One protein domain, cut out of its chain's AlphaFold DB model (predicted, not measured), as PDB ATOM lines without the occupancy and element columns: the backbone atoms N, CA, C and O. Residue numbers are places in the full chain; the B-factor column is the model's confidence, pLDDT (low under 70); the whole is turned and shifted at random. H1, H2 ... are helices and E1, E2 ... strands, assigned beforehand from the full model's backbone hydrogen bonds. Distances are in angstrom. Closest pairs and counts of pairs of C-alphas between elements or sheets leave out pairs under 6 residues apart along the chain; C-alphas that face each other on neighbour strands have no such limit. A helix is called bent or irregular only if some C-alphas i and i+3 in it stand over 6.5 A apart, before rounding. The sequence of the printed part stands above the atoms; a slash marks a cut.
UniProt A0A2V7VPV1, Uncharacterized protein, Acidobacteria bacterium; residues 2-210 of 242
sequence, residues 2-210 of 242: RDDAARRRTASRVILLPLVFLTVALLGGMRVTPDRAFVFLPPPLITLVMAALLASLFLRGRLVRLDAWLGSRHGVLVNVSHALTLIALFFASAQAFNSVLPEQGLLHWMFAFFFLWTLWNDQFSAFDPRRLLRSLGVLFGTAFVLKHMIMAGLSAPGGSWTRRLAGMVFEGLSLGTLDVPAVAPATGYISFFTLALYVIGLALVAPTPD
ATOM      1  N   ARG A   2      92.751 116.733  98.655       53.75
ATOM      2  CA  ARG A   2      92.477 115.315  98.289       53.75
ATOM      3  C   ARG A   2      90.991 115.039  97.996       53.75
ATOM      4  O   ARG A   2      90.695 114.323  97.039       53.75
ATOM      5  N   ASP A   3      90.089 115.678  98.740       59.16
ATOM      6  CA  ASP A   3      88.634 115.517  98.576       59.16
ATOM      7  C   ASP A   3      88.111 116.104  97.258       59.16
ATOM      8  O   ASP A   3      87.230 115.525  96.622       59.16
ATOM      9  N   ASP A   4      88.718 117.192  96.774       63.34
ATOM     10  CA  ASP A   4      88.357 117.821  95.496       63.34
ATOM     11  C   ASP A   4      88.715 116.923  94.308       63.34
ATOM     12  O   ASP A   4      87.945 116.791  93.357       63.34
ATOM     13  N   ALA A   5      89.867 116.251  94.372       61.28
ATOM     14  CA  ALA A   5      90.314 115.328  93.332       61.28
ATOM     15  C   ALA A   5      89.500 114.023  93.317       61.28
ATOM     16  O   ALA A   5      89.322 113.420  92.257       61.28
ATOM     17  N   ALA A   6      89.011 113.566  94.474       62.34
ATOM     18  CA  ALA A   6      88.103 112.426  94.566       62.34
ATOM     19  C   ALA A   6      86.712 112.784  94.019       62.34
ATOM     20  O   ALA A   6      86.213 112.094  93.132       62.34
ATOM     21  N   ARG A   7      86.137 113.923  94.435       65.00
ATOM     22  CA  ARG A   7      84.859 114.425  93.897       65.00
ATOM     23  C   ARG A   7      84.900 114.650  92.390       65.00
ATOM     24  O   ARG A   7      83.970 114.240  91.706       65.00
ATOM     25  N   ARG A   8      85.972 115.250  91.859       65.88
ATOM     26  CA  ARG A   8      86.145 115.455  90.409       65.88
ATOM     27  C   ARG A   8      86.209 114.137  89.646       65.88
ATOM     28  O   ARG A   8      85.606 114.047  88.586       65.88
ATOM     29  N   ARG A   9      86.876 113.115  90.194       68.00
ATOM     30  CA  ARG A   9      86.934 111.770  89.595       68.00
ATOM     31  C   ARG A   9      85.582 111.062  89.602       68.00
ATOM     32  O   ARG A   9      85.216 110.432  88.614       68.00
ATOM     33  N   THR A  10      84.824 111.185  90.687       71.62
ATOM     34  CA  THR A  10      83.468 110.629  90.751       71.62
ATOM     35  C   THR A  10      82.541 111.362  89.784       71.62
ATOM     36  O   THR A  10      81.869 110.718  88.986       71.62
ATOM     37  N   ALA A  11      82.565 112.698  89.772       72.00
ATOM     38  CA  ALA A  11      81.775 113.506  88.847       72.00
ATOM     39  C   ALA A  11      82.133 113.224  87.380       72.00
ATOM     40  O   ALA A  11      81.241 113.045  86.554       72.00
ATOM     41  N   SER A  12      83.426 113.101  87.056       71.44
ATOM     42  CA  SER A  12      83.855 112.746  85.705       71.44
ATOM     43  C   SER A  12      83.373 111.356  85.322       71.44
ATOM     44  O   SER A  12      82.928 111.177  84.202       71.44
ATOM     45  N   ARG A  13      83.396 110.375  86.233       79.75
ATOM     46  CA  ARG A  13      82.922 109.011  85.949       79.75
ATOM     47  C   ARG A  13      81.413 108.971  85.690       79.75
ATOM     48  O   ARG A  13      80.990 108.301  84.754       79.75
ATOM     49  N   VAL A  14      80.638 109.737  86.459       83.94
ATOM     50  CA  VAL A  14      79.178 109.877  86.310       83.94
ATOM     51  C   VAL A  14      78.791 110.464  84.949       83.94
ATOM     52  O   VAL A  14      77.726 110.133  84.448       83.94
ATOM     53  N   ILE A  15      79.635 111.298  84.336       86.94
ATOM     54  CA  ILE A  15      79.368 111.916  83.025       86.94
ATOM     55  C   ILE A  15      80.013 111.120  81.880       86.94
ATOM     56  O   ILE A  15      79.416 110.932  80.824       86.94
ATOM     57  N   LEU A  16      81.236 110.633  82.088       89.38
ATOM     58  CA  LEU A  16      82.045 109.971  81.068       89.38
ATOM     59  C   LEU A  16      81.445 108.632  80.645       89.38
ATOM     60  O   LEU A  16      81.368 108.363  79.455       89.38
ATOM     61  N   LEU A  17      81.013 107.799  81.593       90.31
ATOM     62  CA  LEU A  17      80.454 106.477  81.296       90.31
ATOM     63  C   LEU A  17      79.222 106.518  80.375       90.31
ATOM     64  O   LEU A  17      79.253 105.844  79.343       90.31
ATOM     65  N   PRO A  18      78.158 107.290  80.682       92.44
ATOM     66  CA  PRO A  18      77.002 107.350  79.795       92.44
ATOM     67  C   PRO A  18      77.376 107.958  78.443       92.44
ATOM     68  O   PRO A  18      76.903 107.473  77.421       92.44
ATOM     69  N   LEU A  19      78.272 108.952  78.408       94.25
ATOM     70  CA  LEU A  19      78.743 109.547  77.157       94.25
ATOM     71  C   LEU A  19      79.504 108.536  76.287       94.25
ATOM     72  O   LEU A  19      79.275 108.476  75.080       94.25
ATOM     73  N   VAL A  20      80.374 107.718  76.885       95.56
ATOM     74  CA  VAL A  20      81.116 106.657  76.190       95.56
ATOM     75  C   VAL A  20      80.147 105.655  75.570       95.56
ATOM     76  O   VAL A  20      80.225 105.407  74.369       95.56
ATOM     77  N   PHE A  21      79.191 105.123  76.336       97.06
ATOM     78  CA  PHE A  21      78.244 104.149  75.789       97.06
ATOM     79  C   PHE A  21      77.261 104.760  74.794       97.06
ATOM     80  O   PHE A  21      76.940 104.117  73.800       97.06
ATOM     81  N   LEU A  22      76.836 106.009  74.989       96.12
ATOM     82  CA  LEU A  22      76.027 106.715  74.000       96.12
ATOM     83  C   LEU A  22      76.800 106.885  72.686       96.12
ATOM     84  O   LEU A  22      76.258 106.634  71.615       96.12
ATOM     85  N   THR A  23      78.085 107.236  72.768       96.25
ATOM     86  CA  THR A  23      78.964 107.340  71.596       96.25
ATOM     87  C   THR A  23      79.078 105.996  70.884       96.25
ATOM     88  O   THR A  23      78.940 105.938  69.666       96.25
ATOM     89  N   VAL A  24      79.253 104.900  71.626       97.50
ATOM     90  CA  VAL A  24      79.268 103.545  71.056       97.50
ATOM     91  C   VAL A  24      77.932 103.199  70.395       97.50
ATOM     92  O   VAL A  24      77.923 102.665  69.290       97.50
ATOM     93  N   ALA A  25      76.804 103.518  71.031       96.62
ATOM     94  CA  ALA A  25      75.478 103.253  70.479       96.62
ATOM     95  C   ALA A  25      75.232 104.024  69.169       96.62
ATOM     96  O   ALA A  25      74.644 103.489  68.230       96.62
ATOM     97  N   LEU A  26      75.712 105.265  69.080       95.12
ATOM     98  CA  LEU A  26      75.594 106.078  67.872       95.12
ATOM     99  C   LEU A  26      76.555 105.606  66.769       95.12
ATOM    100  O   LEU A  26      76.132 105.390  65.634       95.12
ATOM    101  N   LEU A  27      77.832 105.387  67.093       94.56
ATOM    102  CA  LEU A  27      78.841 104.982  66.110       94.56
ATOM    103  C   LEU A  27      78.652 103.543  65.618       94.56
ATOM    104  O   LEU A  27      78.865 103.281  64.437       94.56
ATOM    105  N   GLY A  28      78.191 102.619  66.463       91.56
ATOM    106  CA  GLY A  28      77.984 101.222  66.066       91.56
ATOM    107  C   GLY A  28      76.889 101.028  65.019       91.56
ATOM    108  O   GLY A  28      76.959 100.088  64.222       91.56
ATOM    109  N   GLY A  29      75.934 101.958  64.951       90.25
ATOM    110  CA  GLY A  29      74.932 102.025  63.885       90.25
ATOM    111  C   GLY A  29      75.395 102.776  62.639       90.25
ATOM    112  O   GLY A  29      74.753 102.686  61.599       90.25
ATOM    113  N   MET A  30      76.501 103.518  62.701       93.00
ATOM    114  CA  MET A  30      76.931 104.369  61.598       93.00
ATOM    115  C   MET A  30      77.570 103.540  60.478       93.00
ATOM    116  O   MET A  30      78.448 102.703  60.703       93.00
ATOM    117  N   ARG A  31      77.113 103.768  59.250       89.69
ATOM    118  CA  ARG A  31      77.651 103.199  58.013       89.69
ATOM    119  C   ARG A  31      77.977 104.340  57.059       89.69
ATOM    120  O   ARG A  31      77.292 105.359  57.043       89.69
ATOM    121  N   VAL A  32      79.035 104.166  56.277       89.62
ATOM    122  CA  VAL A  32      79.434 105.094  55.218       89.62
ATOM    123  C   VAL A  32      79.113 104.453  53.880       89.62
ATOM    124  O   VAL A  32      79.593 103.357  53.579       89.62
ATOM    125  N   THR A  33      78.288 105.126  53.093       86.25
ATOM    126  CA  THR A  33      77.927 104.704  51.739       86.25
ATOM    127  C   THR A  33      79.048 105.051  50.743       86.25
ATOM    128  O   THR A  33      79.958 105.820  51.077       86.25
ATOM    129  N   PRO A  34      79.052 104.497  49.516       81.31
ATOM    130  CA  PRO A  34      80.107 104.758  48.529       81.31
ATOM    131  C   PRO A  34      80.224 106.235  48.133       81.31
ATOM    132  O   PRO A  34      81.321 106.727  47.879       81.31
ATOM    133  N   ASP A  35      79.105 106.957  48.150       84.62
ATOM    134  CA  ASP A  35      78.983 108.404  47.947       84.62
ATOM    135  C   ASP A  35      79.431 109.236  49.165       84.62
ATOM    136  O   ASP A  35      79.330 110.459  49.153       84.62
ATOM    137  N   ARG A  36      80.003 108.589  50.192       82.25
ATOM    138  CA  ARG A  36      80.511 109.197  51.436       82.25
ATOM    139  C   ARG A  36      79.427 109.826  52.317       82.25
ATOM    140  O   ARG A  36      79.761 110.624  53.194       82.25
ATOM    141  N   ALA A  37      78.163 109.453  52.139       87.88
ATOM    142  CA  ALA A  37      77.109 109.833  53.067       87.88
ATOM    143  C   ALA A  37      77.153 108.955  54.328       87.88
ATOM    144  O   ALA A  37      77.518 107.775  54.293       87.88
ATOM    145  N   PHE A  38      76.782 109.545  55.465       89.00
ATOM    146  CA  PHE A  38      76.598 108.813  56.714       89.00
ATOM    147  C   PHE A  38      75.152 108.344  56.817       89.00
ATOM    148  O   PHE A  38      74.227 109.152  56.768       89.00
ATOM    149  N   VAL A  39      74.967 107.043  57.013       90.88
ATOM    150  CA  VAL A  39      73.658 106.435  57.252       90.88
ATOM    151  C   VAL A  39      73.683 105.769  58.617       90.88
ATOM    152  O   VAL A  39      74.612 105.034  58.949       90.88
ATOM    153  N   PHE A  40      72.661 106.038  59.423       91.69
ATOM    154  CA  PHE A  40      72.495 105.398  60.719       91.69
ATOM    155  C   PHE A  40      71.557 104.197  60.591       91.69
ATOM    156  O   PHE A  40      70.390 104.348  60.238       91.69
ATOM    157  N   LEU A  41      72.068 103.008  60.903       90.06
ATOM    158  CA  LEU A  41      71.287 101.785  61.003       90.06
ATOM    159  C   LEU A  41      70.919 101.546  62.476       90.06
ATOM    160  O   LEU A  41      71.813 101.357  63.315       90.06
ATOM    161  N   PRO A  42      69.618 101.533  62.819       91.38
ATOM    162  CA  PRO A  42      69.187 101.150  64.154       91.38
ATOM    163  C   PRO A  42      69.514  99.670  64.419       91.38
ATOM    164  O   PRO A  42      69.625  98.882  63.475       91.38
ATOM    165  N   PRO A  43      69.661  99.268  65.693       92.00
ATOM    166  CA  PRO A  43      69.948  97.881  66.027       92.00
ATOM    167  C   PRO A  43      68.757  96.991  65.628       92.00
ATOM    168  O   PRO A  43      67.635  97.244  66.078       92.00
ATOM    169  N   PRO A  44      68.959  95.944  64.806       92.38
ATOM    170  CA  PRO A  44      67.885  95.023  64.455       92.38
ATOM    171  C   PRO A  44      67.456  94.198  65.673       92.38
ATOM    172  O   PRO A  44      68.236  93.988  66.608       92.38
ATOM    173  N   LEU A  45      66.234  93.658  65.637       93.75
ATOM    174  CA  LEU A  45      65.635  92.927  66.762       93.75
ATOM    175  C   LEU A  45      66.548  91.821  67.315       93.75
ATOM    176  O   LEU A  45      66.694  91.689  68.527       93.75
ATOM    177  N   ILE A  46      67.220  91.069  66.443       93.94
ATOM    178  CA  ILE A  46      68.121  89.989  66.861       93.94
ATOM    179  C   ILE A  46      69.294  90.489  67.718       93.94
ATOM    180  O   ILE A  46      69.662  89.846  68.698       93.94
ATOM    181  N   THR A  47      69.831  91.678  67.426       96.19
ATOM    182  CA  THR A  47      70.899  92.288  68.234       96.19
ATOM    183  C   THR A  47      70.388  92.819  69.569       96.19
ATOM    184  O   THR A  47      71.132  92.799  70.546       96.19
ATOM    185  N   LEU A  48      69.116  93.228  69.650       97.38
ATOM    186  CA  LEU A  48      68.470  93.570  70.921       97.38
ATOM    187  C   LEU A  48      68.305  92.328  71.804       97.38
ATOM    188  O   LEU A  48      68.559  92.396  73.003       97.38
ATOM    189  N   VAL A  49      67.949  91.182  71.214       97.44
ATOM    190  CA  VAL A  49      67.885  89.899  71.935       97.44
ATOM    191  C   VAL A  49      69.268  89.498  72.452       97.44
ATOM    192  O   VAL A  49      69.410  89.166  73.627       97.44
ATOM    193  N   MET A  50      70.313  89.598  71.624       97.94
ATOM    194  CA  MET A  50      71.697  89.355  72.062       97.94
ATOM    195  C   MET A  50      72.122  90.312  73.176       97.94
ATOM    196  O   MET A  50      72.722  89.881  74.157       97.94
ATOM    197  N   ALA A  51      71.784  91.598  73.059       97.75
ATOM    198  CA  ALA A  51      72.058  92.585  74.094       97.75
ATOM    199  C   ALA A  51      71.331  92.262  75.404       97.75
ATOM    200  O   ALA A  51      71.907  92.455  76.470       97.75
ATOM    201  N   ALA A  52      70.112  91.720  75.348       97.81
ATOM    202  CA  ALA A  52      69.379  91.277  76.532       97.81
ATOM    203  C   ALA A  52      70.045  90.063  77.201       97.81
ATOM    204  O   ALA A  52      70.244  90.065  78.418       97.81
ATOM    205  N   LEU A  53      70.462  89.061  76.419       97.06
ATOM    206  CA  LEU A  53      71.220  87.916  76.940       97.06
ATOM    207  C   LEU A  53      72.561  88.355  77.537       97.06
ATOM    208  O   LEU A  53      72.944  87.898  78.612       97.06
ATOM    209  N   LEU A  54      73.258  89.281  76.877       96.56
ATOM    210  CA  LEU A  54      74.512  89.833  77.371       96.56
ATOM    211  C   LEU A  54      74.310  90.678  78.639       96.56
ATOM    212  O   LEU A  54      75.095  90.572  79.576       96.56
ATOM    213  N   ALA A  55      73.235  91.463  78.721       95.75
ATOM    214  CA  ALA A  55      72.879  92.203  79.928       95.75
ATOM    215  C   ALA A  55      72.600  91.257  81.108       95.75
ATOM    216  O   ALA A  55      73.066  91.514  82.218       95.75
ATOM    217  N   SER A  56      71.931  90.124  80.864       95.38
ATOM    218  CA  SER A  56      71.794  89.052  81.859       95.38
ATOM    219  C   SER A  56      73.164  88.543  82.331       95.38
ATOM    220  O   SER A  56      73.395  88.445  83.538       95.38
ATOM    221  N   LEU A  57      74.119  88.316  81.417       94.00
ATOM    222  CA  LEU A  57      75.491  87.935  81.789       94.00
ATOM    223  C   LEU A  57      76.206  89.022  82.595       94.00
ATOM    224  O   LEU A  57      76.938  88.691  83.523       94.00
ATOM    225  N   PHE A  58      75.991  90.307  82.303       93.50
ATOM    226  CA  PHE A  58      76.579  91.388  83.097       93.50
ATOM    227  C   PHE A  58      76.085  91.386  84.539       93.50
ATOM    228  O   PHE A  58      76.887  91.590  85.451       93.50
ATOM    229  N   LEU A  59      74.794  91.133  84.749       91.31
ATOM    230  CA  LEU A  59      74.206  91.043  86.083       91.31
ATOM    231  C   LEU A  59      74.703  89.798  86.824       91.31
ATOM    232  O   LEU A  59      75.157  89.879  87.965       91.31
ATOM    233  N   ARG A  60      74.670  88.640  86.161       89.38
ATOM    234  CA  ARG A  60      75.027  87.350  86.766       89.38
ATOM    235  C   ARG A  60      76.521  87.194  87.003       89.38
ATOM    236  O   ARG A  60      76.925  86.742  88.068       89.38
ATOM    237  N   GLY A  61      77.332  87.638  86.049       86.94
ATOM    238  CA  GLY A  61      78.787  87.709  86.156       86.94
ATOM    239  C   GLY A  61      79.280  88.878  87.008       86.94
ATOM    240  O   GLY A  61      80.473  89.166  87.002       86.94
ATOM    241  N   ARG A  62      78.373  89.584  87.706       87.44
ATOM    242  CA  ARG A  62      78.647  90.708  88.618       87.44
ATOM    243  C   ARG A  62      79.436  91.864  87.995       87.44
ATOM    244  O   ARG A  62      79.986  92.684  88.723       87.44
ATOM    245  N   LEU A  63      79.480  91.966  86.664       87.81
ATOM    246  CA  LEU A  63      80.066  93.114  85.967       87.81
ATOM    247  C   LEU A  63      79.240  94.376  86.237       87.81
ATOM    248  O   LEU A  63      79.794  95.457  86.419       87.81
ATOM    249  N   VAL A  64      77.919  94.218  86.335       89.38
ATOM    250  CA  VAL A  64      76.993  95.239  86.815       89.38
ATOM    251  C   VAL A  64      76.276  94.710  88.047       89.38
ATOM    252  O   VAL A  64      75.641  93.661  88.020       89.38
ATOM    253  N   ARG A  65      76.346  95.475  89.133       88.12
ATOM    254  CA  ARG A  65      75.663  95.196  90.396       88.12
ATOM    255  C   ARG A  65      74.568  96.236  90.598       88.12
ATOM    256  O   ARG A  65      74.879  97.381  90.912       88.12
ATOM    257  N   LEU A  66      73.300  95.885  90.371       86.44
ATOM    258  CA  LEU A  66      72.196  96.859  90.438       86.44
ATOM    259  C   LEU A  66      72.101  97.518  91.813       86.44
ATOM    260  O   LEU A  66      71.932  98.731  91.888       86.44
ATOM    261  N   ASP A  67      72.317  96.741  92.875       83.25
ATOM    262  CA  ASP A  67      72.418  97.220  94.251       83.25
ATOM    263  C   ASP A  67      73.518  98.268  94.405       83.25
ATOM    264  O   ASP A  67      73.308  99.233  95.125       83.25
ATOM    265  N   ALA A  68      74.657  98.114  93.716       83.12
ATOM    266  CA  ALA A  68      75.815  99.012  93.753       83.12
ATOM    267  C   ALA A  68      75.679 100.247  92.834       83.12
ATOM    268  O   ALA A  68      76.338 101.262  93.068       83.12
ATOM    269  N   TRP A  69      74.770 100.220  91.861       83.88
ATOM    270  CA  TRP A  69      74.549 101.323  90.923       83.88
ATOM    271  C   TRP A  69      73.321 102.165  91.277       83.88
ATOM    272  O   TRP A  69      73.396 103.391  91.277       83.88
ATOM    273  N   LEU A  70      72.209 101.543  91.651       86.56
ATOM    274  CA  LEU A  70      70.951 102.219  91.954       86.56
ATOM    275  C   LEU A  70      70.604 102.017  93.428       86.56
ATOM    276  O   LEU A  70      70.593 100.897  93.929       86.56
ATOM    277  N   GLY A  71      70.330 103.104  94.144       83.50
ATOM    278  CA  GLY A  71      69.907 103.002  95.537       83.50
ATOM    279  C   GLY A  71      69.842 104.339  96.257       83.50
ATOM    280  O   GLY A  71      70.386 105.345  95.799       83.50
ATOM    281  N   SER A  72      69.206 104.335  97.427       82.81
ATOM    282  CA  SER A  72      68.972 105.537  98.238       82.81
ATOM    283  C   SER A  72      70.249 106.162  98.804       82.81
ATOM    284  O   SER A  72      70.225 107.303  99.252       82.81
ATOM    285  N   ARG A  73      71.380 105.440  98.770       79.81
ATOM    286  CA  ARG A  73      72.690 105.979  99.169       79.81
ATOM    287  C   ARG A  73      73.240 107.029  98.199       79.81
ATOM    288  O   ARG A  73      74.173 107.744  98.548       79.81
ATOM    289  N   HIS A  74      72.716 107.091  96.974       81.19
ATOM    290  CA  HIS A  74      73.115 108.082  95.984       81.19
ATOM    291  C   HIS A  74      72.068 109.190  95.883       81.19
ATOM    292  O   HIS A  74      70.870 108.947  96.013       81.19
ATOM    293  N   GLY A  75      72.516 110.409  95.574       84.88
ATOM    294  CA  GLY A  75      71.603 111.493  95.219       84.88
ATOM    295  C   GLY A  75      70.823 111.190  93.933       84.88
ATOM    296  O   GLY A  75      71.286 110.434  93.076       84.88
ATOM    297  N   VAL A  76      69.661 111.832  93.768       88.50
ATOM    298  CA  VAL A  76      68.749 111.625  92.623       88.50
ATOM    299  C   VAL A  76      69.473 111.752  91.280       88.50
ATOM    300  O   VAL A  76      69.368 110.865  90.440       88.50
ATOM    301  N   LEU A  77      70.274 112.806  91.101       85.88
ATOM    302  CA  LEU A  77      70.992 113.056  89.846       85.88
ATOM    303  C   LEU A  77      72.007 111.950  89.507       85.88
ATOM    304  O   LEU A  77      72.178 111.593  88.344       85.88
ATOM    305  N   VAL A  78      72.652 111.375  90.525       86.88
ATOM    306  CA  VAL A  78      73.601 110.266  90.347       86.88
ATOM    307  C   VAL A  78      72.857 108.993  89.945       86.88
ATOM    308  O   VAL A  78      73.276 108.328  89.003       86.88
ATOM    309  N   ASN A  79      71.722 108.695  90.586       88.56
ATOM    310  CA  ASN A  79      70.874 107.563  90.199       88.56
ATOM    311  C   ASN A  79      70.350 107.702  88.763       88.56
ATOM    312  O   ASN A  79      70.385 106.728  88.017       88.56
ATOM    313  N   VAL A  80      69.924 108.903  88.352       91.19
ATOM    314  CA  VAL A  80      69.515 109.169  86.963       91.19
ATOM    315  C   VAL A  80      70.672 108.904  86.004       91.19
ATOM    316  O   VAL A  80      70.489 108.202  85.014       91.19
ATOM    317  N   SER A  81      71.875 109.394  86.304       89.44
ATOM    318  CA  SER A  81      73.025 109.158  85.431       89.44
ATOM    319  C   SER A  81      73.429 107.680  85.358       89.44
ATOM    320  O   SER A  81      73.747 107.165  84.286       89.44
ATOM    321  N   HIS A  82      73.374 106.957  86.478       91.06
ATOM    322  CA  HIS A  82      73.598 105.512  86.494       91.06
ATOM    323  C   HIS A  82      72.538 104.774  85.672       91.06
ATOM    324  O   HIS A  82      72.898 103.927  84.859       91.06
ATOM    325  N   ALA A  83      71.259 105.132  85.801       92.25
ATOM    326  CA  ALA A  83      70.192 104.563  84.980       92.25
ATOM    327  C   ALA A  83      70.424 104.836  83.485       92.25
ATOM    328  O   ALA A  83      70.365 103.912  82.677       92.25
ATOM    329  N   LEU A  84      70.782 106.073  83.121       93.69
ATOM    330  CA  LEU A  84      71.156 106.432  81.751       93.69
ATOM    331  C   LEU A  84      72.368 105.638  81.259       93.69
ATOM    332  O   LEU A  84      72.386 105.212  80.112       93.69
ATOM    333  N   THR A  85      73.352 105.387  82.122       94.19
ATOM    334  CA  THR A  85      74.517 104.560  81.788       94.19
ATOM    335  C   THR A  85      74.108 103.123  81.490       94.19
ATOM    336  O   THR A  85      74.583 102.557  80.513       94.19
ATOM    337  N   LEU A  86      73.215 102.533  82.292       94.88
ATOM    338  CA  LEU A  86      72.723 101.168  82.082       94.88
ATOM    339  C   LEU A  86      71.909 101.052  80.786       94.88
ATOM    340  O   LEU A  86      72.097 100.105  80.022       94.88
ATOM    341  N   ILE A  87      71.058 102.042  80.504       96.19
ATOM    342  CA  ILE A  87      70.300 102.120  79.248       96.19
ATOM    343  C   ILE A  87      71.258 102.276  78.060       96.19
ATOM    344  O   ILE A  87      71.160 101.536  77.081       96.19
ATOM    345  N   ALA A  88      72.222 103.194  78.149       96.75
ATOM    346  CA  ALA A  88      73.217 103.408  77.106       96.75
ATOM    347  C   ALA A  88      74.077 102.157  76.886       96.75
ATOM    348  O   ALA A  88      74.330 101.798  75.742       96.75
ATOM    349  N   LEU A  89      74.472 101.452  77.949       96.94
ATOM    350  CA  LEU A  89      75.209 100.190  77.878       96.94
ATOM    351  C   LEU A  89      74.418  99.110  77.126       96.94
ATOM    352  O   LEU A  89      74.996  98.382  76.318       96.94
ATOM    353  N   PHE A  90      73.107  99.011  77.353       97.56
ATOM    354  CA  PHE A  90      72.251  98.075  76.626       97.56
ATOM    355  C   PHE A  90      72.245  98.371  75.118       97.56
ATOM    356  O   PHE A  90      72.558  97.491  74.313       97.56
ATOM    357  N   PHE A  91      71.981  99.621  74.724       97.88
ATOM    358  CA  PHE A  91      71.982 100.008  73.307       97.88
ATOM    359  C   PHE A  91      73.374  99.946  72.671       97.88
ATOM    360  O   PHE A  91      73.502  99.526  71.523       97.88
ATOM    361  N   ALA A  92      74.422 100.290  73.419       97.88
ATOM    362  CA  ALA A  92      75.808 100.125  73.001       97.88
ATOM    363  C   ALA A  92      76.136  98.657  72.722       97.88
ATOM    364  O   ALA A  92      76.796  98.361  71.734       97.88
ATOM    365  N   SER A  93      75.635  97.736  73.548       98.00
ATOM    366  CA  SER A  93      75.818  96.297  73.347       98.00
ATOM    367  C   SER A  93      75.110  95.814  72.080       98.00
ATOM    368  O   SER A  93      75.715  95.115  71.270       98.00
ATOM    369  N   ALA A  94      73.862  96.239  71.856       97.81
ATOM    370  CA  ALA A  94      73.129  95.914  70.631       97.81
ATOM    371  C   ALA A  94      73.858  96.437  69.384       97.81
ATOM    372  O   ALA A  94      74.030  95.716  68.403       97.81
ATOM    373  N   GLN A  95      74.359  97.670  69.449       97.19
ATOM    374  CA  GLN A  95      75.085  98.290  68.345       97.19
ATOM    375  C   GLN A  95      76.498  97.722  68.154       97.19
ATOM    376  O   GLN A  95      76.973  97.643  67.021       97.19
ATOM    377  N   ALA A  96      77.147  97.234  69.215       96.94
ATOM    378  CA  ALA A  96      78.393  96.481  69.111       96.94
ATOM    379  C   ALA A  96      78.176  95.189  68.308       96.94
ATOM    380  O   ALA A  96      78.913  94.955  67.349       96.94
ATOM    381  N   PHE A  97      77.122  94.412  68.602       96.44
ATOM    382  CA  PHE A  97      76.740  93.259  67.772       96.44
ATOM    383  C   PHE A  97      76.394  93.675  66.339       96.44
ATOM    384  O   PHE A  97      76.921  93.095  65.393       96.44
ATOM    385  N   ASN A  98      75.583  94.719  66.160       94.25
ATOM    386  CA  ASN A  98      75.224  95.231  64.835       94.25
ATOM    387  C   ASN A  98      76.458  95.606  63.988       94.25
ATOM    388  O   ASN A  98      76.470  95.406  62.777       94.25
ATOM    389  N   SER A  99      77.522  96.123  64.612       92.94
ATOM    390  CA  SER A  99      78.758  96.509  63.916       92.94
ATOM    391  C   SER A  99      79.552  95.314  63.359       92.94
ATOM    392  O   SER A  99      80.152  95.418  62.279       92.94
ATOM    393  N   VAL A 100      79.532  94.175  64.064       92.12
ATOM    394  CA  VAL A 100      80.269  92.949  63.696       92.12
ATOM    395  C   VAL A 100      79.448  91.968  62.876       92.12
ATOM    396  O   VAL A 100      80.029  91.104  62.223       92.12
ATOM    397  N   LEU A 101      78.122  92.092  62.877       90.38
ATOM    398  CA  LEU A 101      77.280  91.315  61.982       90.38
ATOM    399  C   LEU A 101      77.417  91.851  60.549       90.38
ATOM    400  O   LEU A 101      77.448  93.069  60.338       90.38
ATOM    401  N   PRO A 102      77.520  90.968  59.544       86.31
ATOM    402  CA  PRO A 102      77.257  91.343  58.161       86.31
ATOM    403  C   PRO A 102      75.861  91.953  58.038       86.31
ATOM    404  O   PRO A 102      74.957  91.606  58.790       86.31
ATOM    405  N   GLU A 103      75.679  92.849  57.087       81.62
ATOM    406  CA  GLU A 103      74.481  93.676  56.971       81.62
ATOM    407  C   GLU A 103      73.256  92.840  56.570       81.62
ATOM    408  O   GLU A 103      72.149  93.113  57.021       81.62
ATOM    409  N   GLN A 104      73.460  91.788  55.768       76.62
ATOM    410  CA  GLN A 104      72.399  90.911  55.276       76.62
ATOM    411  C   GLN A 104      72.950  89.584  54.721       76.62
ATOM    412  O   GLN A 104      74.162  89.379  54.620       76.62
ATOM    413  N   GLY A 105      72.042  88.684  54.336       75.50
ATOM    414  CA  GLY A 105      72.354  87.403  53.698       75.50
ATOM    415  C   GLY A 105      72.672  86.271  54.679       75.50
ATOM    416  O   GLY A 105      72.531  86.404  55.892       75.50
ATOM    417  N   LEU A 106      73.112  85.123  54.157       77.75
ATOM    418  CA  LEU A 106      73.369  83.930  54.975       77.75
ATOM    419  C   LEU A 106      74.448  84.161  56.044       77.75
ATOM    420  O   LEU A 106      74.322  83.672  57.164       77.75
ATOM    421  N   LEU A 107      75.490  84.934  55.721       81.88
ATOM    422  CA  LEU A 107      76.579  85.226  56.655       81.88
ATOM    423  C   LEU A 107      76.071  85.989  57.889       81.88
ATOM    424  O   LEU A 107      76.543  85.721  58.993       81.88
ATOM    425  N   HIS A 108      75.087  86.883  57.709       85.56
ATOM    426  CA  HIS A 108      74.410  87.566  58.814       85.56
ATOM    427  C   HIS A 108      73.791  86.547  59.770       85.56
ATOM    428  O   HIS A 108      74.109  86.541  60.958       85.56
ATOM    429  N   TRP A 109      72.959  85.648  59.241       87.31
ATOM    430  CA  TRP A 109      72.270  84.636  60.038       87.31
ATOM    431  C   TRP A 109      73.228  83.647  60.691       87.31
ATOM    432  O   TRP A 109      73.020  83.281  61.842       87.31
ATOM    433  N   MET A 110      74.302  83.258  60.003       87.31
ATOM    434  CA  MET A 110      75.308  82.358  60.555       87.31
ATOM    435  C   MET A 110      76.039  82.993  61.744       87.31
ATOM    436  O   MET A 110      76.109  82.386  62.812       87.31
ATOM    437  N   PHE A 111      76.542  84.225  61.599       90.94
ATOM    438  CA  PHE A 111      77.172  84.936  62.715       90.94
ATOM    439  C   PHE A 111      76.175  85.147  63.853       90.94
ATOM    440  O   PHE A 111      76.503  84.888  65.010       90.94
ATOM    441  N   ALA A 112      74.955  85.578  63.529       93.44
ATOM    442  CA  ALA A 112      73.920  85.809  64.520       93.44
ATOM    443  C   ALA A 112      73.579  84.531  65.295       93.44
ATOM    444  O   ALA A 112      73.492  84.558  66.519       93.44
ATOM    445  N   PHE A 113      73.461  83.395  64.608       94.06
ATOM    446  CA  PHE A 113      73.256  82.100  65.241       94.06
ATOM    447  C   PHE A 113      74.410  81.743  66.183       94.06
ATOM    448  O   PHE A 113      74.156  81.418  67.337       94.06
ATOM    449  N   PHE A 114      75.668  81.864  65.743       93.62
ATOM    450  CA  PHE A 114      76.823  81.566  66.597       93.62
ATOM    451  C   PHE A 114      76.886  82.458  67.838       93.62
ATOM    452  O   PHE A 114      77.131  81.961  68.937       93.62
ATOM    453  N   PHE A 115      76.628  83.758  67.688       95.44
ATOM    454  CA  PHE A 115      76.554  84.681  68.818       95.44
ATOM    455  C   PHE A 115      75.432  84.306  69.781       95.44
ATOM    456  O   PHE A 115      75.666  84.219  70.985       95.44
ATOM    457  N   LEU A 116      74.230  84.062  69.261       95.94
ATOM    458  CA  LEU A 116      73.069  83.729  70.076       95.94
ATOM    459  C   LEU A 116      73.282  82.408  70.818       95.94
ATOM    460  O   LEU A 116      73.056  82.342  72.021       95.94
ATOM    461  N   TRP A 117      73.779  81.390  70.118       95.06
ATOM    462  CA  TRP A 117      74.134  80.094  70.686       95.06
ATOM    463  C   TRP A 117      75.174  80.228  71.800       95.06
ATOM    464  O   TRP A 117      74.990  79.679  72.885       95.06
ATOM    465  N   THR A 118      76.239  80.999  71.557       93.56
ATOM    466  CA  THR A 118      77.299  81.244  72.546       93.56
ATOM    467  C   THR A 118      76.737  81.947  73.778       93.56
ATOM    468  O   THR A 118      76.882  81.442  74.884       93.56
ATOM    469  N   LEU A 119      76.014  83.059  73.597       94.75
ATOM    470  CA  LEU A 119      75.415  83.821  74.698       94.75
ATOM    471  C   LEU A 119      74.384  83.014  75.486       94.75
ATOM    472  O   LEU A 119      74.249  83.211  76.694       94.75
ATOM    473  N   TRP A 120      73.637  82.147  74.802       94.38
ATOM    474  CA  TRP A 120      72.668  81.251  75.418       94.38
ATOM    475  C   TRP A 120      73.360  80.202  76.286       94.38
ATOM    476  O   TRP A 120      72.988  80.023  77.442       94.38
ATOM    477  N   ASN A 121      74.397  79.549  75.758       93.12
ATOM    478  CA  ASN A 121      75.183  78.571  76.507       93.12
ATOM    479  C   ASN A 121      75.871  79.223  77.717       93.12
ATOM    480  O   ASN A 121      75.771  78.730  78.840       93.12
ATOM    481  N   ASP A 122      76.449  80.405  77.505       92.50
ATOM    482  CA  ASP A 122      77.116  81.197  78.533       92.50
ATOM    483  C   ASP A 122      76.185  81.586  79.688       92.50
ATOM    484  O   ASP A 122      76.667  81.821  80.798       92.50
ATOM    485  N   GLN A 123      74.855  81.581  79.494       91.94
ATOM    486  CA  GLN A 123      73.927  81.753  80.613       91.94
ATOM    487  C   GLN A 123      74.139  80.683  81.686       91.94
ATOM    488  O   GLN A 123      73.845  80.933  82.842       91.94
ATOM    489  N   PHE A 124      74.634  79.489  81.391       87.19
ATOM    490  CA  PHE A 124      74.781  78.443  82.410       87.19
ATOM    491  C   PHE A 124      76.179  78.392  83.035       87.19
ATOM    492  O   PHE A 124      76.438  77.557  83.897       87.19
ATOM    493  N   SER A 125      77.069  79.308  82.652       84.69
ATOM    494  CA  SER A 125      78.458  79.326  83.097       84.69
ATOM    495  C   SER A 125      78.686  80.289  84.268       84.69
ATOM    496  O   SER A 125      78.073  81.356  84.362       84.69
ATOM    497  N   ALA A 126      79.600  79.923  85.170       79.19
ATOM    498  CA  ALA A 126      80.076  80.805  86.229       79.19
ATOM    499  C   ALA A 126      81.163  81.737  85.665       79.19
ATOM    500  O   ALA A 126      82.269  81.303  85.321       79.19
ATOM    501  N   PHE A 127      80.842  83.028  85.553       77.19
ATOM    502  CA  PHE A 127      81.762  84.041  85.044       77.19
ATOM    503  C   PHE A 127      82.166  85.047  86.114       77.19
ATOM    504  O   PHE A 127      81.320  85.641  86.777       77.19
ATOM    505  N   ASP A 128      83.467  85.317  86.167       82.12
ATOM    506  CA  ASP A 128      84.009  86.505  86.817       82.12
ATOM    507  C   ASP A 128      83.956  87.716  85.869       82.12
ATOM    508  O   ASP A 128      84.163  87.547  84.657       82.12
ATOM    509  N   PRO A 129      83.817  88.957  86.381       83.62
ATOM    510  CA  PRO A 129      83.731  90.162  85.549       83.62
ATOM    511  C   PRO A 129      84.901  90.316  84.567       83.62
ATOM    512  O   PRO A 129      84.720  90.683  83.408       83.62
ATOM    513  N   ARG A 130      86.123  89.998  85.015       85.44
ATOM    514  CA  ARG A 130      87.340  90.089  84.189       85.44
ATOM    515  C   ARG A 130      87.380  89.024  83.104       85.44
ATOM    516  O   ARG A 130      87.831  89.297  81.992       85.44
ATOM    517  N   ARG A 131      86.923  87.813  83.432       86.88
ATOM    518  CA  ARG A 131      86.856  86.699  82.486       86.88
ATOM    519  C   ARG A 131      85.817  86.994  81.410       86.88
ATOM    520  O   ARG A 131      86.123  86.812  80.236       86.88
ATOM    521  N   LEU A 132      84.662  87.532  81.802       88.62
ATOM    522  CA  LEU A 132      83.627  87.995  80.880       88.62
ATOM    523  C   LEU A 132      84.161  89.096  79.956       88.62
ATOM    524  O   LEU A 132      84.064  88.967  78.742       88.62
ATOM    525  N   LEU A 133      84.814  90.127  80.503       89.75
ATOM    526  CA  LEU A 133      85.398  91.212  79.709       89.75
ATOM    527  C   LEU A 133      86.445  90.710  78.702       89.75
ATOM    528  O   LEU A 133      86.417  91.097  77.536       89.75
ATOM    529  N   ARG A 134      87.358  89.830  79.137       90.31
ATOM    530  CA  ARG A 134      88.376  89.236  78.258       90.31
ATOM    531  C   ARG A 134      87.734  88.383  77.166       90.31
ATOM    532  O   ARG A 134      88.147  88.485  76.015       90.31
ATOM    533  N   SER A 135      86.730  87.581  77.523       90.81
ATOM    534  CA  SER A 135      85.968  86.763  76.577       90.81
ATOM    535  C   SER A 135      85.293  87.635  75.520       90.81
ATOM    536  O   SER A 135      85.493  87.413  74.331       90.81
ATOM    537  N   LEU A 136      84.594  88.698  75.934       91.62
ATOM    538  CA  LEU A 136      83.934  89.632  75.019       91.62
ATOM    539  C   LEU A 136      84.925  90.348  74.104       91.62
ATOM    540  O   LEU A 136      84.669  90.461  72.908       91.62
ATOM    541  N   GLY A 137      86.068  90.793  74.634       90.88
ATOM    542  CA  GLY A 137      87.118  91.408  73.823       90.88
ATOM    543  C   GLY A 137      87.624  90.470  72.723       90.88
ATOM    544  O   GLY A 137      87.732  90.876  71.567       90.88
ATOM    545  N   VAL A 138      87.869  89.199  73.060       93.44
ATOM    546  CA  VAL A 138      88.281  88.173  72.087       93.44
ATOM    547  C   VAL A 138      87.156  87.857  71.103       93.44
ATOM    548  O   VAL A 138      87.405  87.796  69.902       93.44
ATOM    549  N   LEU A 139      85.923  87.692  71.580       93.44
ATOM    550  CA  LEU A 139      84.757  87.373  70.763       93.44
ATOM    551  C   LEU A 139      84.484  88.462  69.713       93.44
ATOM    552  O   LEU A 139      84.434  88.167  68.520       93.44
ATOM    553  N   PHE A 140      84.368  89.726  70.136       93.38
ATOM    554  CA  PHE A 140      84.146  90.848  69.221       93.38
ATOM    555  C   PHE A 140      85.337  91.077  68.292       93.38
ATOM    556  O   PHE A 140      85.134  91.302  67.101       93.38
ATOM    557  N   GLY A 141      86.568  90.981  68.802       90.12
ATOM    558  CA  GLY A 141      87.773  91.111  67.981       90.12
ATOM    559  C   GLY A 141      87.844  90.043  66.888       90.12
ATOM    560  O   GLY A 141      88.095  90.354  65.725       90.12
ATOM    561  N   THR A 142      87.540  88.793  67.239       90.75
ATOM    562  CA  THR A 142      87.551  87.667  66.297       90.75
ATOM    563  C   THR A 142      86.441  87.810  65.260       90.75
ATOM    564  O   THR A 142      86.702  87.677  64.068       90.75
ATOM    565  N   ALA A 143      85.220  88.153  65.681       90.94
ATOM    566  CA  ALA A 143      84.105  88.391  64.767       90.94
ATOM    567  C   ALA A 143      84.372  89.567  63.815       90.94
ATOM    568  O   ALA A 143      84.078  89.473  62.625       90.94
ATOM    569  N   PHE A 144      84.981  90.650  64.309       90.75
ATOM    570  CA  PHE A 144      85.382  91.792  63.491       90.75
ATOM    571  C   PHE A 144      86.385  91.389  62.405       90.75
ATOM    572  O   PHE A 144      86.166  91.691  61.229       90.75
ATOM    573  N   VAL A 145      87.461  90.689  62.786       88.88
ATOM    574  CA  VAL A 145      88.478  90.203  61.844       88.88
ATOM    575  C   VAL A 145      87.844  89.255  60.833       88.88
ATOM    576  O   VAL A 145      88.038  89.430  59.633       88.88
ATOM    577  N   LEU A 146      87.024  88.307  61.290       86.00
ATOM    578  CA  LEU A 146      86.376  87.329  60.424       86.00
ATOM    579  C   LEU A 146      85.425  87.994  59.417       86.00
ATOM    580  O   LEU A 146      85.507  87.689  58.229       86.00
ATOM    581  N   LYS A 147      84.585  88.952  59.850       85.00
ATOM    582  CA  LYS A 147      83.722  89.745  58.952       85.00
ATOM    583  C   LYS A 147      84.552  90.403  57.851       85.00
ATOM    584  O   LYS A 147      84.236  90.244  56.675       85.00
ATOM    585  N   HIS A 148      85.624  91.108  58.211       82.88
ATOM    586  CA  HIS A 148      86.425  91.857  57.238       82.88
ATOM    587  C   HIS A 148      87.267  90.949  56.336       82.88
ATOM    588  O   HIS A 148      87.368  91.226  55.145       82.88
ATOM    589  N   MET A 149      87.813  89.844  56.853       78.81
ATOM    590  CA  MET A 149      88.543  88.861  56.048       78.81
ATOM    591  C   MET A 149      87.633  88.176  55.025       78.81
ATOM    592  O   MET A 149      88.012  88.048  53.861       78.81
ATOM    593  N   ILE A 150      86.424  87.770  55.430       75.94
ATOM    594  CA  ILE A 150      85.459  87.141  54.520       75.94
ATOM    595  C   ILE A 150      85.000  88.151  53.463       75.94
ATOM    596  O   ILE A 150      85.042  87.843  52.274       75.94
ATOM    597  N   MET A 151      84.634  89.371  53.866       71.19
ATOM    598  CA  MET A 151      84.198  90.414  52.930       71.19
ATOM    599  C   MET A 151      85.306  90.813  51.946       71.19
ATOM    600  O   MET A 151      85.038  90.962  50.753       71.19
ATOM    601  N   ALA A 152      86.558  90.920  52.403       70.88
ATOM    602  CA  ALA A 152      87.706  91.160  51.530       70.88
ATOM    603  C   ALA A 152      87.922  90.004  50.538       70.88
ATOM    604  O   ALA A 152      88.120  90.244  49.349       70.88
ATOM    605  N   GLY A 153      87.817  88.751  50.997       66.38
ATOM    606  CA  GLY A 153      87.947  87.569  50.139       66.38
ATOM    607  C   GLY A 153      86.832  87.425  49.097       66.38
ATOM    608  O   GLY A 153      87.081  86.888  48.015       66.38
ATOM    609  N   LEU A 154      85.623  87.912  49.399       64.00
ATOM    610  CA  LEU A 154      84.490  87.960  48.467       64.00
ATOM    611  C   LEU A 154      84.593  89.122  47.463       64.00
ATOM    612  O   LEU A 154      84.110  88.995  46.340       64.00
ATOM    613  N   SER A 155      85.241  90.226  47.850       59.88
ATOM    614  CA  SER A 155      85.388  91.434  47.019       59.88
ATOM    615  C   SER A 155      86.627  91.416  46.111       59.88
ATOM    616  O   SER A 155      86.791  92.315  45.287       59.88
ATOM    617  N   ALA A 156      87.512  90.423  46.248       57.66
ATOM    618  CA  ALA A 156      88.751  90.341  45.478       57.66
ATOM    619  C   ALA A 156      88.485  90.106  43.968       57.66
ATOM    620  O   ALA A 156      87.764  89.165  43.605       57.66
ATOM    621  N   PRO A 157      89.080  90.914  43.065       50.44
ATOM    622  CA  PRO A 157      89.013  90.678  41.629       50.44
ATOM    623  C   PRO A 157      89.910  89.487  41.264       50.44
ATOM    624  O   PRO A 157      91.129  89.601  41.192       50.44
ATOM    625  N   GLY A 158      89.287  88.324  41.073       52.62
ATOM    626  CA  GLY A 158      89.950  87.056  40.759       52.62
ATOM    627  C   GLY A 158      89.350  85.933  41.597       52.62
ATOM    628  O   GLY A 158      89.617  85.846  42.790       52.62
ATOM    629  N   GLY A 159      88.490  85.115  40.980       54.09
ATOM    630  CA  GLY A 159      87.647  84.112  41.638       54.09
ATOM    631  C   GLY A 159      88.387  83.238  42.652       54.09
ATOM    632  O   GLY A 159      89.010  82.240  42.297       54.09
ATOM    633  N   SER A 160      88.257  83.602  43.923       59.41
ATOM    634  CA  SER A 160      88.734  82.833  45.062       59.41
ATOM    635  C   SER A 160      87.865  81.583  45.250       59.41
ATOM    636  O   SER A 160      86.666  81.574  44.958       59.41
ATOM    637  N   TRP A 161      88.457  80.497  45.749       59.44
ATOM    638  CA  TRP A 161      87.750  79.253  46.094       59.44
ATOM    639  C   TRP A 161      86.557  79.490  47.042       59.44
ATOM    640  O   TRP A 161      85.530  78.821  46.942       59.44
ATOM    641  N   THR A 162      86.633  80.528  47.877       55.66
ATOM    642  CA  THR A 162      85.532  81.002  48.725       55.66
ATOM    643  C   THR A 162      84.340  81.528  47.930       55.66
ATOM    644  O   THR A 162      83.215  81.318  48.365       55.66
ATOM    645  N   ARG A 163      84.531  82.128  46.746       58.88
ATOM    646  CA  ARG A 163      83.426  82.517  45.851       58.88
ATOM    647  C   ARG A 163      82.719  81.305  45.246       58.88
ATOM    648  O   ARG A 163      81.525  81.383  44.993       58.88
ATOM    649  N   ARG A 164      83.422  80.181  45.051       61.81
ATOM    650  CA  ARG A 164      82.821  78.915  44.585       61.81
ATOM    651  C   ARG A 164      82.027  78.229  45.694       61.81
ATOM    652  O   ARG A 164      80.914  77.787  45.449       61.81
ATOM    653  N   LEU A 165      82.568  78.192  46.913       61.69
ATOM    654  CA  LEU A 165      81.836  77.705  48.087       61.69
ATOM    655  C   LEU A 165      80.635  78.586  48.425       61.69
ATOM    656  O   LEU A 165      79.562  78.064  48.703       61.69
ATOM    657  N   ALA A 166      80.797  79.908  48.342       57.91
ATOM    658  CA  ALA A 166      79.684  80.834  48.435       57.91
ATOM    659  C   ALA A 166      78.677  80.544  47.311       57.91
ATOM    660  O   ALA A 166      77.540  80.235  47.609       57.91
ATOM    661  N   GLY A 167      79.079  80.500  46.040       60.00
ATOM    662  CA  GLY A 167      78.176  80.156  44.931       60.00
ATOM    663  C   GLY A 167      77.337  78.898  45.196       60.00
ATOM    664  O   GLY A 167      76.118  78.966  45.119       60.00
ATOM    665  N   MET A 168      77.963  77.807  45.646       58.84
ATOM    666  CA  MET A 168      77.273  76.539  45.935       58.84
ATOM    667  C   MET A 168      76.321  76.595  47.141       58.84
ATOM    668  O   MET A 168      75.269  75.964  47.122       58.84
ATOM    669  N   VAL A 169      76.663  77.338  48.198       56.97
ATOM    670  CA  VAL A 169      75.797  77.491  49.383       56.97
ATOM    671  C   VAL A 169      74.685  78.523  49.136       56.97
ATOM    672  O   VAL A 169      73.577  78.386  49.653       56.97
ATOM    673  N   PHE A 170      74.964  79.552  48.334       54.38
ATOM    674  CA  PHE A 170      74.046  80.647  48.028       54.38
ATOM    675  C   PHE A 170      73.047  80.294  46.909       54.38
ATOM    676  O   PHE A 170      71.918  80.772  46.974       54.38
ATOM    677  N   GLU A 171      73.392  79.431  45.944       54.34
ATOM    678  CA  GLU A 171      72.445  78.930  44.926       54.34
ATOM    679  C   GLU A 171      71.358  78.013  45.519       54.34
ATOM    680  O   GLU A 171      70.248  77.966  44.998       54.34
ATOM    681  N   GLY A 172      71.627  77.327  46.638       48.78
ATOM    682  CA  GLY A 172      70.661  76.421  47.278       48.78
ATOM    683  C   GLY A 172      69.651  77.085  48.225       48.78
ATOM    684  O   GLY A 172      68.688  76.439  48.632       48.78
ATOM    685  N   LEU A 173      69.856  78.353  48.606       49.81
ATOM    686  CA  LEU A 173      69.078  79.042  49.652       49.81
ATOM    687  C   LEU A 173      68.619  80.455  49.249       49.81
ATOM    688  O   LEU A 173      68.244  81.242  50.118       49.81
ATOM    689  N   SER A 174      68.643  80.803  47.956       50.53
ATOM    690  CA  SER A 174      68.314  82.150  47.470       50.53
ATOM    691  C   SER A 174      66.813  82.479  47.556       50.53
ATOM    692  O   SER A 174      66.124  82.651  46.550       50.53
ATOM    693  N   LEU A 175      66.302  82.645  48.773       43.31
ATOM    694  CA  LEU A 175      65.162  83.514  49.041       43.31
ATOM    695  C   LEU A 175      65.646  84.971  48.964       43.31
ATOM    696  O   LEU A 175      65.930  85.589  49.982       43.31
ATOM    697  N   GLY A 176      65.751  85.487  47.737       41.75
ATOM    698  CA  GLY A 176      65.726  86.922  47.438       41.75
ATOM    699  C   GLY A 176      66.988  87.741  47.749       41.75
ATOM    700  O   GLY A 176      67.396  87.913  48.890       41.75
ATOM    701  N   THR A 177      67.517  88.369  46.696       39.19
ATOM    702  CA  THR A 177      68.321  89.610  46.711       39.19
ATOM    703  C   THR A 177      69.721  89.548  47.340       39.19
ATOM    704  O   THR A 177      69.953  89.934  48.482       39.19
ATOM    705  N   LEU A 178      70.703  89.166  46.515       41.00
ATOM    706  CA  LEU A 178      72.122  89.492  46.706       41.00
ATOM    707  C   LEU A 178      72.405  90.934  46.264       41.00
ATOM    708  O   LEU A 178      73.220  91.165  45.379       41.00
ATOM    709  N   ASP A 179      71.730  91.906  46.865       44.75
ATOM    710  CA  ASP A 179      72.047  93.313  46.629       44.75
ATOM    711  C   ASP A 179      72.826  93.821  47.836       44.75
ATOM    712  O   ASP A 179      72.305  94.580  48.640       44.75
ATOM    713  N   VAL A 180      74.031  93.267  48.063       49.88
ATOM    714  CA  VAL A 180      74.921  93.680  49.164       49.88
ATOM    715  C   VAL A 180      75.197  95.169  48.973       49.88
ATOM    716  O   VAL A 180      75.948  95.502  48.052       49.88
ATOM    717  N   PRO A 181      74.615  96.076  49.786       54.84
ATOM    718  CA  PRO A 181      74.888  97.487  49.616       54.84
ATOM    719  C   PRO A 181      76.384  97.667  49.838       54.84
ATOM    720  O   PRO A 181      76.915  97.286  50.882       54.84
ATOM    721  N   ALA A 182      77.085  98.163  48.820       63.31
ATOM    722  CA  ALA A 182      78.518  98.372  48.904       63.31
ATOM    723  C   ALA A 182      78.771  99.376  50.029       63.31
ATOM    724  O   ALA A 182      78.403 100.542  49.937       63.31
ATOM    725  N   VAL A 183      79.355  98.915  51.128       68.50
ATOM    726  CA  VAL A 183      79.712  99.783  52.241       68.50
ATOM    727  C   VAL A 183      81.139 100.270  52.017       68.50
ATOM    728  O   VAL A 183      82.027  99.483  51.686       68.50
ATOM    729  N   ALA A 184      81.384 101.567  52.198       77.38
ATOM    730  CA  ALA A 184      82.723 102.117  52.047       77.38
ATOM    731  C   ALA A 184      83.675 101.565  53.131       77.38
ATOM    732  O   ALA A 184      83.246 101.341  54.271       77.38
ATOM    733  N   PRO A 185      84.991 101.439  52.845       80.44
ATOM    734  CA  PRO A 185      85.986 100.969  53.819       80.44
ATOM    735  C   PRO A 185      85.992 101.754  55.138       80.44
ATOM    736  O   PRO A 185      86.333 101.210  56.186       80.44
ATOM    737  N   ALA A 186      85.565 103.023  55.098       83.12
ATOM    738  CA  ALA A 186      85.425 103.890  56.265       83.12
ATOM    739  C   ALA A 186      84.565 103.278  57.385       83.12
ATOM    740  O   ALA A 186      84.863 103.471  58.564       83.12
ATOM    741  N   THR A 187      83.555 102.478  57.035       87.19
ATOM    742  CA  THR A 187      82.732 101.760  58.014       87.19
ATOM    743  C   THR A 187      83.550 100.794  58.862       87.19
ATOM    744  O   THR A 187      83.299 100.682  60.059       87.19
ATOM    745  N   GLY A 188      84.555 100.129  58.287       87.31
ATOM    746  CA  GLY A 188      85.417  99.216  59.038       87.31
ATOM    747  C   GLY A 188      86.188  99.932  60.146       87.31
ATOM    748  O   GLY A 188      86.253  99.435  61.270       87.31
ATOM    749  N   TYR A 189      86.694 101.141  59.874       89.81
ATOM    750  CA  TYR A 189      87.376 101.964  60.880       89.81
ATOM    751  C   TYR A 189      86.427 102.435  61.985       89.81
ATOM    752  O   TYR A 189      86.789 102.399  63.161       89.81
ATOM    753  N   ILE A 190      85.200 102.826  61.624       92.56
ATOM    754  CA  ILE A 190      84.163 103.206  62.593       92.56
ATOM    755  C   ILE A 190      83.821 102.015  63.491       92.56
ATOM    756  O   ILE A 190      83.814 102.161  64.713       92.56
ATOM    757  N   SER A 191      83.599 100.830  62.916       92.12
ATOM    758  CA  SER A 191      83.324  99.608  63.678       92.12
ATOM    759  C   SER A 191      84.493  99.237  64.592       92.12
ATOM    760  O   SER A 191      84.275  98.956  65.766       92.12
ATOM    761  N   PHE A 192      85.738  99.307  64.110       93.12
ATOM    762  CA  PHE A 192      86.923  99.046  64.933       93.12
ATOM    763  C   PHE A 192      86.989  99.978  66.148       93.12
ATOM    764  O   PHE A 192      87.113  99.516  67.285       93.12
ATOM    765  N   PHE A 193      86.859 101.288  65.920       94.62
ATOM    766  CA  PHE A 193      86.902 102.280  66.992       94.62
ATOM    767  C   PHE A 193      85.734 102.111  67.968       94.62
ATOM    768  O   PHE A 193      85.925 102.182  69.180       94.62
ATOM    769  N   THR A 194      84.538 101.814  67.453       95.94
ATOM    770  CA  THR A 194      83.344 101.536  68.259       95.94
ATOM    771  C   THR A 194      83.571 100.358  69.200       95.94
ATOM    772  O   THR A 194      83.280 100.461  70.389       95.94
ATOM    773  N   LEU A 195      84.117  99.248  68.696       96.19
ATOM    774  CA  LEU A 195      84.369  98.051  69.499       96.19
ATOM    775  C   LEU A 195      85.468  98.276  70.535       96.19
ATOM    776  O   LEU A 195      85.314  97.869  71.687       96.19
ATOM    777  N   ALA A 196      86.551  98.962  70.161       95.25
ATOM    778  CA  ALA A 196      87.602  99.334  71.102       95.25
ATOM    779  C   ALA A 196      87.039 100.207  72.233       95.25
ATOM    780  O   ALA A 196      87.254  99.919  73.411       95.25
ATOM    781  N   LEU A 197      86.252 101.228  71.882       96.19
ATOM    782  CA  LEU A 197      85.607 102.115  72.843       96.19
ATOM    783  C   LEU A 197      84.594 101.369  73.724       96.19
ATOM    784  O   LEU A 197      84.537 101.628  74.923       96.19
ATOM    785  N   TYR A 198      83.842 100.417  73.167       96.75
ATOM    786  CA  TYR A 198      82.919  99.567  73.919       96.75
ATOM    787  C   TYR A 198      83.647  98.724  74.968       96.75
ATOM    788  O   TYR A 198      83.274  98.752  76.140       96.75
ATOM    789  N   VAL A 199      84.721  98.027  74.584       94.88
ATOM    790  CA  VAL A 199      85.515  97.199  75.509       94.88
ATOM    791  C   VAL A 199      86.177  98.059  76.589       94.88
ATOM    792  O   VAL A 199      86.155  97.687  77.762       94.88
ATOM    793  N   ILE A 200      86.706  99.233  76.233       93.44
ATOM    794  CA  ILE A 200      87.243 100.198  77.205       93.44
ATOM    795  C   ILE A 200      86.132 100.677  78.149       93.44
ATOM    796  O   ILE A 200      86.329 100.701  79.362       93.44
ATOM    797  N   GLY A 201      84.952 101.004  77.624       92.94
ATOM    798  CA  GLY A 201      83.781 101.379  78.415       92.94
ATOM    799  C   GLY A 201      83.396 100.292  79.415       92.94
ATOM    800  O   GLY A 201      83.216 100.579  80.597       92.94
ATOM    801  N   LEU A 202      83.358  99.028  78.986       93.00
ATOM    802  CA  LEU A 202      83.118  97.891  79.876       93.00
ATOM    803  C   LEU A 202      84.214  97.740  80.938       93.00
ATOM    804  O   LEU A 202      83.900  97.451  82.090       93.00
ATOM    805  N   ALA A 203      85.482  97.977  80.596       90.56
ATOM    806  CA  ALA A 203      86.578  97.980  81.566       90.56
ATOM    807  C   ALA A 203      86.423  99.090  82.622       90.56
ATOM    808  O   ALA A 203      86.783  98.892  83.780       90.56
ATOM    809  N   LEU A 204      85.851 100.238  82.242       88.62
ATOM    810  CA  LEU A 204      85.523 101.336  83.157       88.62
ATOM    811  C   LEU A 204      84.274 101.057  84.008       88.62
ATOM    812  O   LEU A 204      84.134 101.654  85.079       88.62
ATOM    813  N   VAL A 205      83.364 100.192  83.551       86.94
ATOM    814  CA  VAL A 205      82.202  99.707  84.322       86.94
ATOM    815  C   VAL A 205      82.611  98.632  85.316       86.94
ATOM    816  O   VAL A 205      82.102  98.638  86.436       86.94
ATOM    817  N   ALA A 206      83.503  97.728  84.894       77.06
ATOM    818  CA  ALA A 206      83.874  96.544  85.644       77.06
ATOM    819  C   ALA A 206      84.194  96.907  87.104       77.06
ATOM    820  O   ALA A 206      84.891  97.903  87.350       77.06
ATOM    821  N   PRO A 207      83.692  96.123  88.077       64.44
ATOM    822  CA  PRO A 207      83.999  96.361  89.472       64.44
ATOM    823  C   PRO A 207      85.515  96.408  89.631       64.44
ATOM    824  O   PRO A 207      86.238  95.546  89.115       64.44
ATOM    825  N   THR A 208      86.009  97.413  90.352       52.41
ATOM    826  CA  THR A 208      87.331  97.281  90.953       52.41
ATOM    827  C   THR A 208      87.310  95.979  91.756       52.41
ATOM    828  O   THR A 208      86.307  95.751  92.437       52.41
ATOM    829  N   PRO A 209      88.339  95.111  91.648       48.47
ATOM    830  CA  PRO A 209      88.448  93.950  92.538       48.47
ATOM    831  C   PRO A 209      88.178  94.439  93.955       48.47
ATOM    832  O   PRO A 209      88.641  95.547  94.252       48.47
ATOM    833  N   ASP A 210      87.388  93.675  94.720       43.72
ATOM    834  CA  ASP A 210      86.884  94.045  96.047       43.72
ATOM    835  C   ASP A 210      87.862  94.992  96.717       43.72
ATOM    836  O   ASP A 210      89.049  94.669  96.866       43.72
TER     837      ASP A 210
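AT A GLANCE: This is residues 2 to 210 of the 242 residues of an uncharacterized protein of Acidobacteria bacterium (UniProt A0A2V7VPV1). Four long helices, H1, H4, H6 and H8, make an elongated bundle, and on one side of it H2 packs across H4 with H5 next to H2. Where H1 ends, the small strand hairpin E1 and E2 lies beside the first residues of H8; H7 turns off crosswise at the end of H6, and residues 2 to 9 of H1 stick out at the opposite end of the domain. The printed part has 209 residues, with eight named helices and two named strands in the order H1, E1, E2, H2, H3, H4, H5, H6, H7, H8; the sheet is E1 - E2, antiparallel. The class is mostly helix, and the whole is compact, with a radius of gyration of the C-alphas of 19.4 A and spans of 65 by 41 by 25 A.

HOW THE PARTS SIT: H1, residues 2 to 28, touches H4, residues 76 to 100, closest at the C-alphas of Ala 25 and Ala 92, 4.0 A apart; they run the same way at 36 degrees, only just a steep tilt. With residues 17 to 28 alone, H1 touches H8, residues 186 to 205, closest at the C-alphas of Val 24 and Thr 194, 5.3 A apart. E1, residues 30 to 32, and E2, residues 38 to 40, form a hairpin, with N 31 and O 39 within hydrogen-bond range at 2.8 A and N 39 and O 31 at 2.9 A. The closest C-alphas of E1 and H8 are those of Arg 31 and Thr 187, 5.3 A apart. H2, residues 45 to 60, touches residues 90 to 98 of H4, closest at the C-alphas of Thr 47 and Ala 94, 4.9 A apart, opposite ways at a steep tilt of 53 degrees. H3, residues 66 to 69, is close to but not clearly touching H4, the C-alphas of Trp 69 and His 82 being 6.2 A apart. H4 is the hub, touching four helices: H1, H2, H8 and H6, residues 129 to 155. The closest C-alphas of H4 and H6 are those of Val 100 and Phe 144, 5.2 A apart. H5, residues 106 to 122, touches H2 at a shallow tilt of 20 degrees, the same way, with the C-alphas of Met 50 and Leu 116 closest at 6.1 A. H6 and H8 touch at a shallow tilt of 5 degrees, opposite ways, closest at the C-alphas of Gly 137 and Val 199, 6.2 A apart. H7, residues 161 to 171, only just touches H6, only at the corner, with 3 pairs of C-alphas within 8 A; the closest are those of Leu 154 and Arg 163, 6.1 A apart, and the two helices are about perpendicular at 89 degrees. Every O i to N i+4 pair is within hydrogen-bond range in H2, H4, H5, H6, H7 and H8; in H1 it is 22 of 23, and H3 is too short for such a pair.

IN THESE COORDINATES: H1 begins at C-alpha 2, (92.477, 115.315, 98.289), and measures 38.0 A from first to last C-alpha. It is neither bent nor irregular, but only just: C-alphas 14 and 17 are 6.2 A apart. H2 measures 22.8 A, H4 36.3 A and H5 24.0 A. H6 is 38.6 A long and ends at C-alpha 155, (85.388, 91.434, 47.019). H7 measures 15.4 A, and H8 measures 28.5 A and ends at C-alpha 205, (82.202, 99.707, 84.322).

THE WHOLE: The two C-alphas farthest apart are those of Arg 2 and Gly 172, at 67.8 A. The printed part has no cut. The link from H7 to H8, residues 172 to 185, is long. Mean pLDDT of the printed part is 82.7; residues 2 to 9, 153 to 183 and 207 to 210 are under 70.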